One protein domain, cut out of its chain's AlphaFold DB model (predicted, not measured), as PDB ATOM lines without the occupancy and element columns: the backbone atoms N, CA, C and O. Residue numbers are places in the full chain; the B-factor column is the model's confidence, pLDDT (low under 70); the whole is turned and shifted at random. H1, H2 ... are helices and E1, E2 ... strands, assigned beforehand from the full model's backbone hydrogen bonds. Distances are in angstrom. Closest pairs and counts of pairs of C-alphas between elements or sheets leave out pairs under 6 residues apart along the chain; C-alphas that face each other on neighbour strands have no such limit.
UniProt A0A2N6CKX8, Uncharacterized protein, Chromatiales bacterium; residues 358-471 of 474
ATOM      1  N   ALA A 358      95.337  53.134  84.010       92.25
ATOM      2  CA  ALA A 358      94.878  52.282  82.909       92.25
ATOM      3  C   ALA A 358      93.871  52.999  81.975       92.25
ATOM      4  O   ALA A 358      92.893  52.420  81.505       92.25
ATOM      5  N   GLY A 359      94.066  54.303  81.745       91.12
ATOM      6  CA  GLY A 359      93.163  55.112  80.919       91.12
ATOM      7  C   GLY A 359      91.779  55.356  81.535       91.12
ATOM      8  O   GLY A 359      90.844  55.675  80.799       91.12
ATOM      9  N   GLY A 360      91.642  55.204  82.855       92.88
ATOM     10  CA  GLY A 360      90.390  55.399  83.587       92.88
ATOM     11  C   GLY A 360      89.473  54.175  83.593       92.88
ATOM     12  O   GLY A 360      88.295  54.313  83.916       92.88
ATOM     13  N   GLU A 361      89.985  52.983  83.259       92.12
ATOM     14  CA  GLU A 361      89.210  51.727  83.244       92.12
ATOM     15  C   GLU A 361      88.517  51.437  84.587       92.12
ATOM     16  O   GLU A 361      87.431  50.867  84.614       92.12
ATOM     17  N   PHE A 362      89.110  51.890  85.695       93.25
ATOM     18  CA  PHE A 362      88.614  51.655  87.054       93.25
ATOM     19  C   PHE A 362      87.997  52.898  87.711       93.25
ATOM     20  O   PHE A 362      87.730  52.888  88.910       93.25
ATOM     21  N   ALA A 363      87.750  53.969  86.951       94.12
ATOM     22  CA  ALA A 363      87.216  55.222  87.493       94.12
ATOM     23  C   ALA A 363      85.775  55.095  88.029       94.12
ATOM     24  O   ALA A 363      85.322  55.947  88.787       94.12
ATOM     25  N   GLU A 364      85.050  54.039  87.647       90.56
ATOM     26  CA  GLU A 364      83.692  53.763  88.134       90.56
ATOM     27  C   GLU A 364      83.651  53.039  89.486       90.56
ATOM     28  O   GLU A 364      82.578  52.910  90.067       90.56
ATOM     29  N   VAL A 365      84.790  52.564  90.008       93.00
ATOM     30  CA  VAL A 365      84.824  51.797  91.260       93.00
ATOM     31  C   VAL A 365      84.302  52.637  92.428       93.00
ATOM     32  O   VAL A 365      84.891  53.639  92.824       93.00
ATOM     33  N   THR A 366      83.228  52.173  93.061       91.75
ATOM     34  CA  THR A 366      82.688  52.759  94.292       91.75
ATOM     35  C   THR A 366      83.187  51.979  95.506       91.75
ATOM     36  O   THR A 366      82.571  50.993  95.921       91.75
ATOM     37  N   TYR A 367      84.315  52.402  96.084       93.44
ATOM     38  CA  TYR A 367      84.875  51.759  97.276       93.44
ATOM     39  C   TYR A 367      83.935  51.931  98.490       93.44
ATOM     40  O   TYR A 367      83.588  53.062  98.833       93.44
ATOM     41  N   PRO A 368      83.503  50.844  99.163       91.31
ATOM     42  CA  PRO A 368      82.420  50.901 100.151       91.31
ATOM     43  C   PRO A 368      82.840  51.448 101.527       91.31
ATOM     44  O   PRO A 368      82.012  51.516 102.435       91.31
ATOM     45  N   GLN A 369      84.114  51.799 101.713       89.88
ATOM     46  CA  GLN A 369      84.671  52.271 102.982       89.88
ATOM     47  C   GLN A 369      85.540  53.521 102.781       89.88
ATOM     48  O   GLN A 369      85.679  54.041 101.678       89.88
ATOM     49  N   SER A 370      86.140  54.027 103.859       91.50
ATOM     50  CA  SER A 370      87.168  55.065 103.758       91.50
ATOM     51  C   SER A 370      88.458  54.480 103.185       91.50
ATOM     52  O   SER A 370      88.966  53.499 103.717       91.50
ATOM     53  N   LEU A 371      89.052  55.120 102.175       91.19
ATOM     54  CA  LEU A 371      90.383  54.746 101.662       91.19
ATOM     55  C   LEU A 371      91.505  54.942 102.691       91.19
ATOM     56  O   LEU A 371      92.589  54.390 102.536       91.19
ATOM     57  N   ALA A 372      91.254  55.719 103.748       90.75
ATOM     58  CA  ALA A 372      92.178  55.865 104.868       90.75
ATOM     59  C   ALA A 372      92.103  54.695 105.867       90.75
ATOM     60  O   ALA A 372      92.931  54.635 106.775       90.75
ATOM     61  N   ASN A 373      91.143  53.772 105.722       91.75
ATOM     62  CA  ASN A 373      91.103  52.542 106.507       91.75
ATOM     63  C   ASN A 373      92.096  51.524 105.924       91.75
ATOM     64  O   ASN A 373      91.722  50.604 105.199       91.75
ATOM     65  N   CYS A 374      93.383  51.697 106.226       91.81
ATOM     66  CA  CYS A 374      94.437  50.814 105.722       91.81
ATOM     67  C   CYS A 374      94.232  49.351 106.152       91.81
ATOM     68  O   CYS A 374      94.539  48.439 105.381       91.81
ATOM     69  N   GLY A 375      93.659  49.134 107.343       91.50
ATOM     70  CA  GLY A 375      93.337  47.814 107.891       91.50
ATOM     71  C   GLY A 375      92.259  47.055 107.112       91.50
ATOM     72  O   GLY A 375      92.095  45.856 107.313       91.50
ATOM     73  N   ALA A 376      91.564  47.706 106.171       92.31
ATOM     74  CA  ALA A 376      90.669  47.016 105.243       92.31
ATOM     75  C   ALA A 376      91.411  46.038 104.312       92.31
ATOM     76  O   ALA A 376      90.791  45.113 103.792       92.31
ATOM     77  N   CYS A 377      92.718  46.235 104.101       93.31
ATOM     78  CA  CYS A 377      93.556  45.371 103.264       93.31
ATOM     79  C   CYS A 377      94.818  44.900 103.997       93.31
ATOM     80  O   CYS A 377      95.203  43.734 103.900       93.31
ATOM     81  N   HIS A 378      95.489  45.812 104.694       93.44
ATOM     82  CA  HIS A 378      96.788  45.560 105.294       93.44
ATOM     83  C   HIS A 378      96.699  44.812 106.617       93.44
ATOM     84  O   HIS A 378      95.822  45.066 107.437       93.44
ATOM     85  N   GLU A 379      97.684  43.946 106.835       89.81
ATOM     86  CA  GLU A 379      97.990  43.418 108.159       89.81
ATOM     87  C   GLU A 379      98.401  44.545 109.118       89.81
ATOM     88  O   GLU A 379      98.920  45.593 108.713       89.81
ATOM     89  N   ASP A 380      98.192  44.331 110.416       86.25
ATOM     90  CA  ASP A 380      98.503  45.355 111.410       86.25
ATOM     91  C   ASP A 380      99.995  45.738 111.381       86.25
ATOM     92  O   ASP A 380     100.895  44.895 111.345       86.25
ATOM     93  N   GLY A 381     100.263  47.045 111.369       83.50
ATOM     94  CA  GLY A 381     101.613  47.608 111.311       83.50
ATOM     95  C   GLY A 381     102.337  47.530 109.957       83.50
ATOM     96  O   GLY A 381     103.483  47.988 109.875       83.50
ATOM     97  N   THR A 382     101.723  47.012 108.886       87.75
ATOM     98  CA  THR A 382     102.414  46.798 107.593       87.75
ATOM     99  C   THR A 382     102.221  47.912 106.554       87.75
ATOM    100  O   THR A 382     102.830  47.862 105.487       87.75
ATOM    101  N   TYR A 383     101.421  48.937 106.853       88.12
ATOM    102  CA  TYR A 383     101.051  50.033 105.938       88.12
ATOM    103  C   TYR A 383     101.831  51.340 106.174       88.12
ATOM    104  O   TYR A 383     101.361  52.439 105.890       88.12
ATOM    105  N   ASN A 384     103.053  51.207 106.691       86.50
ATOM    106  CA  ASN A 384     104.013  52.301 106.832       86.50
ATOM    107  C   ASN A 384     104.787  52.539 105.516       86.50
ATOM    108  O   ASN A 384     104.433  52.027 104.456       86.50
ATOM    109  N   ALA A 385     105.873  53.317 105.576       82.38
ATOM    110  CA  ALA A 385     106.797  53.476 104.450       82.38
ATOM    111  C   ALA A 385     107.321  52.126 103.919       82.38
ATOM    112  O   ALA A 385     107.397  51.138 104.656       82.38
ATOM    113  N   ALA A 386     107.726  52.113 102.646       80.62
ATOM    114  CA  ALA A 386     108.204  50.906 101.995       80.62
ATOM    115  C   ALA A 386     109.394  50.283 102.748       80.62
ATOM    116  O   ALA A 386     110.227  50.966 103.351       80.62
ATOM    117  N   ARG A 387     109.475  48.952 102.697       81.06
ATOM    118  CA  ARG A 387     110.599  48.182 103.243       81.06
ATOM    119  C   ARG A 387     111.927  48.628 102.626       81.06
ATOM    120  O   ARG A 387     111.983  49.013 101.464       81.06
ATOM    121  N   ALA A 388     113.017  48.466 103.372       79.94
ATOM    122  CA  ALA A 388     114.359  48.826 102.905       79.94
ATOM    123  C   ALA A 388     114.810  48.056 101.646       79.94
ATOM    124  O   ALA A 388     115.701  48.513 100.940       79.94
ATOM    125  N   THR A 389     114.205  46.898 101.374       82.12
ATOM    126  CA  THR A 389     114.463  46.076 100.185       82.12
ATOM    127  C   THR A 389     113.542  46.395  99.004       82.12
ATOM    128  O   THR A 389     113.601  45.704  97.994       82.12
ATOM    129  N   ALA A 390     112.672  47.407  99.099       86.75
ATOM    130  CA  ALA A 390     111.774  47.754  98.005       86.75
ATOM    131  C   ALA A 390     112.544  48.383  96.835       86.75
ATOM    132  O   ALA A 390     113.416  49.244  97.011       86.75
ATOM    133  N   ARG A 391     112.197  47.963  95.624       89.00
ATOM    134  CA  ARG A 391     112.672  48.545  94.372       89.00
ATOM    135  C   ARG A 391     111.774  49.725  93.989       89.00
ATOM    136  O   ARG A 391     110.632  49.840  94.437       89.00
ATOM    137  N   ALA A 392     112.294  50.630  93.165       92.31
ATOM    138  CA  ALA A 392     111.452  51.638  92.527       92.31
ATOM    139  C   ALA A 392     110.413  50.950  91.628       92.31
ATOM    140  O   ALA A 392     110.726  49.945  90.996       92.31
ATOM    141  N   ILE A 393     109.198  51.485  91.555       93.56
ATOM    142  CA  ILE A 393     108.137  50.927  90.715       93.56
ATOM    143  C   ILE A 393     108.252  51.507  89.315       93.56
ATOM    144  O   ILE A 393     108.242  52.729  89.175       93.56
ATOM    145  N   SER A 394     108.319  50.642  88.306       93.88
ATOM    146  CA  SER A 394     108.130  51.032  86.910       93.88
ATOM    147  C   SER A 394     106.685  51.504  86.717       93.88
ATOM    148  O   SER A 394     105.744  50.755  86.971       93.88
ATOM    149  N   THR A 395     106.510  52.763  86.321       93.56
ATOM    150  CA  THR A 395     105.209  53.395  86.040       93.56
ATOM    151  C   THR A 395     104.897  53.434  84.548       93.56
ATOM    152  O   THR A 395     103.741  53.594  84.173       93.56
ATOM    153  N   ASN A 396     105.905  53.268  83.688       92.75
ATOM    154  CA  ASN A 396     105.741  53.162  82.241       92.75
ATOM    155  C   ASN A 396     106.937  52.391  81.654       92.75
ATOM    156  O   ASN A 396     108.064  52.654  82.096       92.75
ATOM    157  N   PRO A 397     106.729  51.467  80.698       91.06
ATOM    158  CA  PRO A 397     107.837  50.746  80.088       91.06
ATOM    159  C   PRO A 397     108.789  51.669  79.312       91.06
ATOM    160  O   PRO A 397     108.404  52.700  78.753       91.06
ATOM    161  N   GLY A 398     110.057  51.274  79.281       90.94
ATOM    162  CA  GLY A 398     111.109  51.920  78.514       90.94
ATOM    163  C   GLY A 398     111.015  51.678  77.005       90.94
ATOM    164  O   GLY A 398     110.009  51.228  76.452       90.94
ATOM    165  N   ALA A 399     112.102  51.985  76.301       91.12
ATOM    166  CA  ALA A 399     112.206  51.716  74.872       91.12
ATOM    167  C   ALA A 399     112.379  50.217  74.575       91.12
ATOM    168  O   ALA A 399     112.005  49.770  73.485       91.12
ATOM    169  N   ASP A 400     112.957  49.459  75.509       89.88
ATOM    170  CA  ASP A 400     113.141  48.015  75.410       89.88
ATOM    171  C   ASP A 400     112.378  47.291  76.526       89.88
ATOM    172  O   ASP A 400     112.787  47.297  77.677       89.88
ATOM    173  N   ALA A 401     111.292  46.595  76.176       86.25
ATOM    174  CA  ALA A 401     110.464  45.857  77.134       86.25
ATOM    175  C   ALA A 401     111.206  44.721  77.871       86.25
ATOM    176  O   ALA A 401     110.684  44.171  78.843       86.25
ATOM    177  N   ALA A 402     112.402  44.336  77.408       89.12
ATOM    178  CA  ALA A 402     113.248  43.367  78.093       89.12
ATOM    179  C   ALA A 402     114.196  43.996  79.120       89.12
ATOM    180  O   ALA A 402     114.906  43.256  79.803       89.12
ATOM    181  N   ILE A 403     114.228  45.322  79.239       89.88
ATOM    182  CA  ILE A 403     115.128  46.049  80.123       89.88
ATOM    183  C   ILE A 403     114.297  46.900  81.081       89.88
ATOM    184  O   ILE A 403     113.492  47.705  80.651       89.88
ATOM    185  N   TRP A 404     114.497  46.749  82.391       90.00
ATOM    186  CA  TRP A 404     113.783  47.583  83.369       90.00
ATOM    187  C   TRP A 404     114.492  48.915  83.635       90.00
ATOM    188  O   TRP A 404     113.901  49.842  84.175       90.00
ATOM    189  N   THR A 405     115.782  49.043  83.300       90.94
ATOM    190  CA  THR A 405     116.580  50.238  83.648       90.94
ATOM    191  C   THR A 405     116.232  51.478  82.831       90.94
ATOM    192  O   THR A 405     116.609  52.578  83.227       90.94
ATOM    193  N   ASP A 406     115.572  51.327  81.683       91.94
ATOM    194  CA  ASP A 406     115.108  52.449  80.862       91.94
ATOM    195  C   ASP A 406     113.616  52.762  81.050       91.94
ATOM    196  O   ASP A 406     113.132  53.733  80.463       91.94
ATOM    197  N   ASP A 407     112.922  52.018  81.917       93.44
ATOM    198  CA  ASP A 407     111.563  52.330  82.350       93.44
ATOM    199  C   ASP A 407     111.490  53.713  82.998       93.44
ATOM    200  O   ASP A 407     112.437  54.198  83.631       93.44
ATOM    201  N   THR A 408     110.319  54.336  82.909       94.25
ATOM    202  CA  THR A 408     109.980  55.434  83.817       94.25
ATOM    203  C   THR A 408     109.543  54.838  85.144       94.25
ATOM    204  O   THR A 408     108.784  53.872  85.177       94.25
ATOM    205  N   ALA A 409     110.029  55.399  86.245       94.06
ATOM    206  CA  ALA A 409     109.815  54.861  87.568       94.06
ATOM    207  C   ALA A 409     109.710  55.931  88.650       94.06
ATOM    208  O   ALA A 409     110.276  57.026  88.566       94.06
ATOM    209  N   THR A 410     109.029  55.544  89.722       94.00
ATOM    210  CA  THR A 410     108.907  56.316  90.956       94.00
ATOM    211  C   THR A 410     109.414  55.467  92.124       94.00
ATOM    212  O   THR A 410     109.156  54.262  92.193       94.00
ATOM    213  N   THR A 411     110.177  56.064  93.045       93.38
ATOM    214  CA  THR A 411     110.703  55.342  94.220       93.38
ATOM    215  C   THR A 411     109.573  54.774  95.070       93.38
ATOM    216  O   THR A 411     108.497  55.362  95.129       93.38
ATOM    217  N   ALA A 412     109.815  53.623  95.708       91.56
ATOM    218  CA  ALA A 412     108.773  52.778  96.289       91.56
ATOM    219  C   ALA A 412     107.728  53.563  97.098       91.56
ATOM    220  O   ALA A 412     106.584  53.675  96.655       91.56
ATOM    221  N   SER A 413     108.119  54.190  98.214       92.31
ATOM    222  CA  SER A 413     107.166  54.878  99.096       92.31
ATOM    223  C   SER A 413     106.481  56.038  98.379       92.31
ATOM    224  O   SER A 413     105.280  56.236  98.543       92.31
ATOM    225  N   SER A 414     107.219  56.794  97.560       94.31
ATOM    226  CA  SER A 414     106.656  57.891  96.763       94.31
ATOM    227  C   SER A 414     105.592  57.399  95.781       94.31
ATOM    228  O   SER A 414     104.563  58.054  95.635       94.31
ATOM    229  N   ALA A 415     105.790  56.232  95.164       93.69
ATOM    230  CA  ALA A 415     104.832  55.631  94.243       93.69
ATOM    231  C   ALA A 415     103.581  55.155  94.986       93.69
ATOM    232  O   ALA A 415     102.471  55.468  94.564       93.69
ATOM    233  N   GLN A 416     103.735  54.455  96.119       93.50
ATOM    234  CA  GLN A 416     102.581  53.986  96.895       93.50
ATOM    235  C   GLN A 416     101.769  55.137  97.488       93.50
ATOM    236  O   GLN A 416     100.557  55.178  97.295       93.50
ATOM    237  N   CYS A 417     102.416  56.089  98.167       93.94
ATOM    238  CA  CYS A 417     101.733  57.241  98.760       93.94
ATOM    239  C   CYS A 417     101.149  58.165  97.685       93.94
ATOM    240  O   CYS A 417     100.079  58.741  97.879       93.94
ATOM    241  N   GLY A 418     101.844  58.305  96.552       93.81
ATOM    242  CA  GLY A 418     101.467  59.179  95.442       93.81
ATOM    243  C   GLY A 418     100.175  58.779  94.735       93.81
ATOM    244  O   GLY A 418      99.529  59.657  94.167       93.81
ATOM    245  N   THR A 419      99.755  57.511  94.836       93.31
ATOM    246  CA  THR A 419      98.463  57.044  94.294       93.31
ATOM    247  C   THR A 419      97.274  57.819  94.873       93.31
ATOM    248  O   THR A 419      96.403  58.258  94.128       93.31
ATOM    249  N   CYS A 420      97.275  58.078  96.186       92.38
ATOM    250  CA  CYS A 420      96.224  58.843  96.868       92.38
ATOM    251  C   CYS A 420      96.638  60.303  97.131       92.38
ATOM    252  O   CYS A 420      95.813  61.217  97.098       92.38
ATOM    253  N   HIS A 421      97.927  60.553  97.377       94.38
ATOM    254  CA  HIS A 421      98.480  61.884  97.631       94.38
ATOM    255  C   HIS A 421      99.160  62.459  96.380       94.38
ATOM    256  O   HIS A 421     100.352  62.765  96.384       94.38
ATOM    257  N   SER A 422      98.379  62.669  95.322       90.81
ATOM    258  CA  SER A 422      98.863  63.061  93.987       90.81
ATOM    259  C   SER A 422      99.097  64.570  93.788       90.81
ATOM    260  O   SER A 422      99.478  65.023  92.708       90.81
ATOM    261  N   SER A 423      98.871  65.396  94.814       93.94
ATOM    262  CA  SER A 423      99.029  66.853  94.688       93.94
ATOM    263  C   SER A 423     100.483  67.271  94.423       93.94
ATOM    264  O   SER A 423     101.429  66.669  94.930       93.94
ATOM    265  N   SER A 424     100.684  68.398  93.732       94.31
ATOM    266  CA  SER A 424     102.027  68.951  93.488       94.31
ATOM    267  C   SER A 424     102.800  69.283  94.773       94.31
ATOM    268  O   SER A 424     104.026  69.177  94.811       94.31
ATOM    269  N   ALA A 425     102.096  69.658  95.845       96.44
ATOM    270  CA  ALA A 425     102.698  69.882  97.156       96.44
ATOM    271  C   ALA A 425     103.208  68.574  97.783       96.44
ATOM    272  O   ALA A 425     104.298  68.563  98.354       96.44
ATOM    273  N   ALA A 426     102.452  67.480  97.643       95.75
ATOM    274  CA  ALA A 426     102.873  66.153  98.084       95.75
ATOM    275  C   ALA A 426     104.090  65.672  97.280       95.75
ATOM    276  O   ALA A 426     105.099  65.313  97.878       95.75
ATOM    277  N   ALA A 427     104.066  65.812  95.952       94.44
ATOM    278  CA  ALA A 427     105.212  65.493  95.098       94.44
ATOM    279  C   ALA A 427     106.486  66.265  95.502       94.44
ATOM    280  O   ALA A 427     107.565  65.688  95.632       94.44
ATOM    281  N   GLY A 428     106.367  67.569  95.787       96.19
ATOM    282  CA  GLY A 428     107.483  68.375  96.298       96.19
ATOM    283  C   GLY A 428     107.974  67.938  97.686       96.19
ATOM    284  O   GLY A 428     109.176  67.985  97.962       96.19
ATOM    285  N   HIS A 429     107.066  67.487  98.556       96.62
ATOM    286  CA  HIS A 429     107.408  66.914  99.857       96.62
ATOM    287  C   HIS A 429     108.161  65.584  99.710       96.62
ATOM    288  O   HIS A 429     109.190  65.413 100.364       96.62
ATOM    289  N   PHE A 430     107.713  64.689  98.829       95.50
ATOM    290  CA  PHE A 430     108.399  63.426  98.539       95.50
ATOM    291  C   PHE A 430     109.821  63.686  98.033       95.50
ATOM    292  O   PHE A 430     110.780  63.200  98.631       95.50
ATOM    293  N   ALA A 431     109.975  64.570  97.041       93.44
ATOM    294  CA  ALA A 431     111.281  64.959  96.507       93.44
ATOM    295  C   ALA A 431     112.221  65.551  97.570       93.44
ATOM    296  O   ALA A 431     113.416  65.257  97.602       93.44
ATOM    297  N   SER A 432     111.681  66.346  98.498       94.50
ATOM    298  CA  SER A 432     112.460  66.923  99.605       94.50
ATOM    299  C   SER A 432     112.948  65.879 100.618       94.50
ATOM    300  O   SER A 432     113.865  66.166 101.385       94.50
ATOM    301  N   ASN A 433     112.354  64.681 100.622       93.56
ATOM    302  CA  ASN A 433     112.693  63.567 101.508       93.56
ATOM    303  C   ASN A 433     113.331  62.382 100.757       93.56
ATOM    304  O   ASN A 433     113.314  61.257 101.256       93.56
ATOM    305  N   GLY A 434     113.917  62.639  99.582       91.00
ATOM    306  CA  GLY A 434     114.665  61.642  98.811       91.00
ATOM    307  C   GLY A 434     113.825  60.817  97.834       91.00
ATOM    308  O   GLY A 434     114.362  59.908  97.212       91.00
ATOM    309  N   GLY A 435     112.537  61.129  97.673       92.44
ATOM    310  CA  GLY A 435     111.695  60.521  96.648       92.44
ATOM    311  C   GLY A 435     112.074  60.984  95.240       92.44
ATOM    312  O   GLY A 435     112.378  62.158  95.024       92.44
ATOM    313  N   PHE A 436     112.018  60.080  94.269       92.62
ATOM    314  CA  PHE A 436     112.091  60.420  92.848       92.62
ATOM    315  C   PHE A 436     110.781  60.018  92.184       92.62
ATOM    316  O   PHE A 436     110.270  58.935  92.456       92.62
ATOM    317  N   ILE A 437     110.246  60.897  91.337       92.25
ATOM    318  CA  ILE A 437     108.932  60.744  90.707       92.25
ATOM    319  C   ILE A 437     109.110  60.834  89.199       92.25
ATOM    320  O   ILE A 437     109.685  61.815  88.722       92.25
ATOM    321  N   ASP A 438     108.616  59.820  88.495       91.62
ATOM    322  CA  ASP A 438     108.606  59.694  87.035       91.62
ATOM    323  C   ASP A 438     109.957  60.025  86.389       91.62
ATOM    324  O   ASP A 438     110.074  60.821  85.453       91.62
ATOM    325  N   VAL A 439     111.011  59.410  86.928       93.06
ATOM    326  CA  VAL A 439     112.366  59.486  86.378       93.06
ATOM    327  C   VAL A 439     112.747  58.164  85.730       93.06
ATOM    328  O   VAL A 439     112.152  57.136  86.024       93.06
ATOM    329  N   THR A 440     113.770  58.153  84.879       92.44
ATOM    330  CA  THR A 440     114.303  56.889  84.358       92.44
ATOM    331  C   THR A 440     114.786  56.008  85.510       92.44
ATOM    332  O   THR A 440     115.499  56.489  86.396       92.44
ATOM    333  N   LYS A 441     114.464  54.713  85.469       90.38
ATOM    334  CA  LYS A 441     114.866  53.694  86.450       90.38
ATOM    335  C   LYS A 441     116.358  53.329  86.380       90.38
ATOM    336  O   LYS A 441     116.783  52.277  86.846       90.38
ATOM    337  N   ASP A 442     117.163  54.227  85.820       85.12
ATOM    338  CA  ASP A 442     118.598  54.093  85.626       85.12
ATOM    339  C   ASP A 442     119.297  53.954  86.989       85.12
ATOM    340  O   ASP A 442     119.171  54.853  87.834       85.12
ATOM    341  N   PRO A 443     120.090  52.890  87.211       82.06
ATOM    342  CA  PRO A 443     120.865  52.728  88.433       82.06
ATOM    343  C   PRO A 443     121.863  53.867  88.690       82.06
ATOM    344  O   PRO A 443     122.239  54.121  89.834       82.06
ATOM    345  N   GLY A 444     122.281  54.601  87.651       81.62
ATOM    346  CA  GLY A 444     123.078  55.819  87.796       81.62
ATOM    347  C   GLY A 444     122.331  56.976  88.472       81.62
ATOM    348  O   GLY A 444     122.967  57.813  89.119       81.62
ATOM    349  N   LEU A 445     121.002  57.018  88.344       81.56
ATOM    350  CA  LEU A 445     120.132  58.051  88.908       81.56
ATOM    351  C   LEU A 445     119.487  57.611  90.224       81.56
ATOM    352  O   LEU A 445     119.589  58.324  91.222       81.56
ATOM    353  N   LEU A 446     118.825  56.452  90.224       80.94
ATOM    354  CA  LEU A 446     118.099  55.925  91.382       80.94
ATOM    355  C   LEU A 446     118.975  55.091  92.321       80.94
ATOM    356  O   LEU A 446     118.499  54.708  93.382       80.94
ATOM    357  N   GLY A 447     120.228  54.811  91.958       69.44
ATOM    358  CA  GLY A 447     121.036  53.798  92.632       69.44
ATOM    359  C   GLY A 447     120.648  52.381  92.199       69.44
ATOM    360  O   GLY A 447     119.563  52.149  91.667       69.44
ATOM    361  N   ASN A 448     121.543  51.416  92.423       67.38
ATOM    362  CA  ASN A 448     121.207  50.008  92.214       67.38
ATOM    363  C   ASN A 448     120.078  49.618  93.179       67.38
ATOM    364  O   ASN A 448     120.236  49.843  94.383       67.38
ATOM    365  N   PRO A 449     118.973  49.026  92.693       68.19
ATOM    366  CA  PRO A 449     117.937  48.512  93.569       68.19
ATOM    367  C   PRO A 449     118.503  47.453  94.544       68.19
ATOM    368  O   PRO A 449     119.431  46.730  94.180       68.19
ATOM    369  N   PRO A 450     117.971  47.343  95.775       67.44
ATOM    370  CA  PRO A 450     116.868  48.125  96.326       67.44
ATOM    371  C   PRO A 450     117.230  49.591  96.596       67.44
ATOM    372  O   PRO A 450     118.358  49.937  96.948       67.44
ATOM    373  N   VAL A 451     116.242  50.469  96.423       68.25
ATOM    374  CA  VAL A 451     116.449  51.919  96.374       68.25
ATOM    375  C   VAL A 451     116.216  52.529  97.759       68.25
ATOM    376  O   VAL A 451     115.102  52.887  98.126       68.25
ATOM    377  N   GLY A 452     117.281  52.643  98.556       66.19
ATOM    378  CA  GLY A 452     117.209  53.049  99.969       66.19
ATOM    379  C   GLY A 452     117.242  54.559 100.266       66.19
ATOM    380  O   GLY A 452     117.496  54.929 101.411       66.19
ATOM    381  N   GLN A 453     117.073  55.445  99.278       77.75
ATOM    382  CA  GLN A 453     117.256  56.898  99.480       77.75
ATOM    383  C   GLN A 453     116.095  57.634 100.161       77.75
ATOM    384  O   GLN A 453     116.274  58.778 100.586       77.75
ATOM    385  N   GLU A 454     114.920  57.020 100.274       89.50
ATOM    386  CA  GLU A 454     113.754  57.668 100.875       89.50
ATOM    387  C   GLU A 454     113.858  57.720 102.407       89.50
ATOM    388  O   GLU A 454     114.015  56.704 103.083       89.50
ATOM    389  N   ALA A 455     113.696  58.913 102.984       90.38
ATOM    390  CA  ALA A 455     113.695  59.117 104.437       90.38
ATOM    391  C   ALA A 455     112.290  59.007 105.069       90.38
ATOM    392  O   ALA A 455     112.093  59.407 106.219       90.38
ATOM    393  N   CYS A 456     111.303  58.474 104.341       91.12
ATOM    394  CA  CYS A 456     109.890  58.458 104.732       91.12
ATOM    395  C   CYS A 456     109.662  57.786 106.094       91.12
ATOM    396  O   CYS A 456     108.975  58.344 106.950       91.12
ATOM    397  N   ALA A 457     110.297  56.631 106.327       89.31
ATOM    398  CA  ALA A 457     110.136  55.841 107.551       89.31
ATOM    399  C   ALA A 457     110.577  56.576 108.831       89.31
ATOM    400  O   ALA A 457     110.131  56.223 109.917       89.31
ATOM    401  N   VAL A 458     111.416  57.615 108.724       90.38
ATOM    402  CA  VAL A 458     111.865  58.417 109.878       90.38
ATOM    403  C   VAL A 458     110.707  59.192 110.512       90.38
ATOM    404  O   VAL A 458     110.690  59.419 111.721       90.38
ATOM    405  N   CYS A 459     109.751  59.625 109.690       91.75
ATOM    406  CA  CYS A 459     108.606  60.418 110.123       91.75
ATOM    407  C   CYS A 459     107.313  59.604 110.108       91.75
ATOM    408  O   CYS A 459     106.498  59.782 111.007       91.75
ATOM    409  N   HIS A 460     107.163  58.724 109.115       92.12
ATOM    410  CA  HIS A 460     105.949  57.966 108.816       92.12
ATOM    411  C   HIS A 460     106.043  56.477 109.162       92.12
ATOM    412  O   HIS A 460     105.140  55.722 108.829       92.12
ATOM    413  N   GLY A 461     107.129  56.033 109.798       88.56
ATOM    414  CA  GLY A 461     107.245  54.670 110.312       88.56
ATOM    415  C   GLY A 461     106.609  54.499 111.691       88.56
ATOM    416  O   GLY A 461     106.373  55.479 112.404       88.56
ATOM    417  N   ALA A 462     106.426  53.246 112.100       86.50
ATOM    418  CA  ALA A 462     105.855  52.887 113.393       86.50
ATOM    419  C   ALA A 462     106.551  53.599 114.577       86.50
ATOM    420  O   ALA A 462     107.780  53.614 114.684       86.50
ATOM    421  N   GLY A 463     105.764  54.191 115.477       86.81
ATOM    422  CA  GLY A 463     106.218  54.937 116.655       86.81
ATOM    423  C   GLY A 463     106.831  56.313 116.365       86.81
ATOM    424  O   GLY A 463     107.318  56.970 117.289       86.81
ATOM    425  N   SER A 464     106.832  56.755 115.106       89.31
ATOM    426  CA  SER A 464     107.359  58.062 114.705       89.31
ATOM    427  C   SER A 464     106.347  59.186 114.936       89.31
ATOM    428  O   SER A 464     105.175  58.965 115.225       89.31
ATOM    429  N   THR A 465     106.803  60.434 114.793       87.75
ATOM    430  CA  THR A 465     105.964  61.628 115.027       87.75
ATOM    431  C   THR A 465     104.710  61.664 114.145       87.75
ATOM    432  O   THR A 465     103.676  62.154 114.589       87.75
ATOM    433  N   PHE A 466     104.806  61.159 112.911       90.12
ATOM    434  CA  PHE A 466     103.730  61.122 111.917       90.12
ATOM    435  C   PHE A 466     103.476  59.693 111.421       90.12
ATOM    436  O   PHE A 466     103.255  59.484 110.228       90.12
ATOM    437  N   ASP A 467     103.572  58.726 112.335       89.31
ATOM    438  CA  ASP A 467     103.283  57.310 112.100       89.31
ATOM    439  C   ASP A 467     101.965  57.136 111.337       89.31
ATOM    440  O   ASP A 467     100.923  57.619 111.781       89.31
ATOM    441  N   THR A 468     102.013  56.455 110.191       88.06
ATOM    442  CA  THR A 468     100.832  56.265 109.336       88.06
ATOM    443  C   THR A 468      99.648  55.665 110.088       88.06
ATOM    444  O   THR A 468      98.534  56.139 109.885       88.06
ATOM    445  N   THR A 469      99.895  54.746 111.027       83.19
ATOM    446  CA  THR A 469      98.874  54.061 111.841       83.19
ATOM    447  C   THR A 469      98.092  54.993 112.768       83.19
ATOM    448  O   THR A 469      96.971  54.688 113.161       83.19
ATOM    449  N   LEU A 470      98.647  56.162 113.105       84.00
ATOM    450  CA  LEU A 470      97.978  57.158 113.952       84.00
ATOM    451  C   LEU A 470      97.111  58.142 113.161       84.00
ATOM    452  O   LEU A 470      96.275  58.829 113.748       84.00
ATOM    453  N   TYR A 471      97.355  58.266 111.854       84.12
ATOM    454  CA  TYR A 471      96.704  59.248 110.981       84.12
ATOM    455  C   TYR A 471      95.794  58.604 109.929       84.12
ATOM    456  O   TYR A 471      94.924  59.286 109.390       84.12
TER     457      TYR A 471
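What this domain is: This is residues 358 to 471 of the 474 residues of an uncharacterized protein of Chromatiales bacterium (UniProt A0A2N6CKX8). Little regular structure: mostly loops around the short helix H1 in the middle, with H2 folded back beside it and the strand hairpin E1 and E2 near its first residue, while residues 358 to 370 stick out. The printed part has 114 residues, 36 in named elements, mostly helix, in the order E1 E2 H1 H2 H3 H4 H5. It is compact, with radius of gyration of the C-alphas 15.1 A and spans 40 by 36 by 27 A.

Where its parts are: After residues 358 to 392, E1 (393 to 396) begins at C-alpha 393 (108.137, 50.927, 90.715). E2 is 408 to 410, H1 412 to 418, H2 424 to 432 and 12.3 A long, H3 443 to 446, H4 456 to 460, H5 468 to 471, ending at C-alpha 471 (96.704, 59.248, 110.981).

How they stand to each other: Hairpin E1 and E2 is antiparallel; N 393 and O 410 are 2.8 A apart. H1 and H2, a helical hairpin, touch, closest at C-alphas 414 and 430, 6.1 A, at a shallow tilt of 21 degrees, opposite ways. H4 is close but not clearly touching H1, C-alphas 413 and 456 being 7.2 A apart, and H5, C-alphas 460 and 468 being 5.4 A apart. H3 is apart from H4. In H1, H2 and H4 every O i to N i+4 pair is within hydrogen-bond range; H3 and H5 are too short.

The domain as a whole: The printed part has no cut. E1 to E2 is a long link. Residues 447 to 452 have pLDDT under 70.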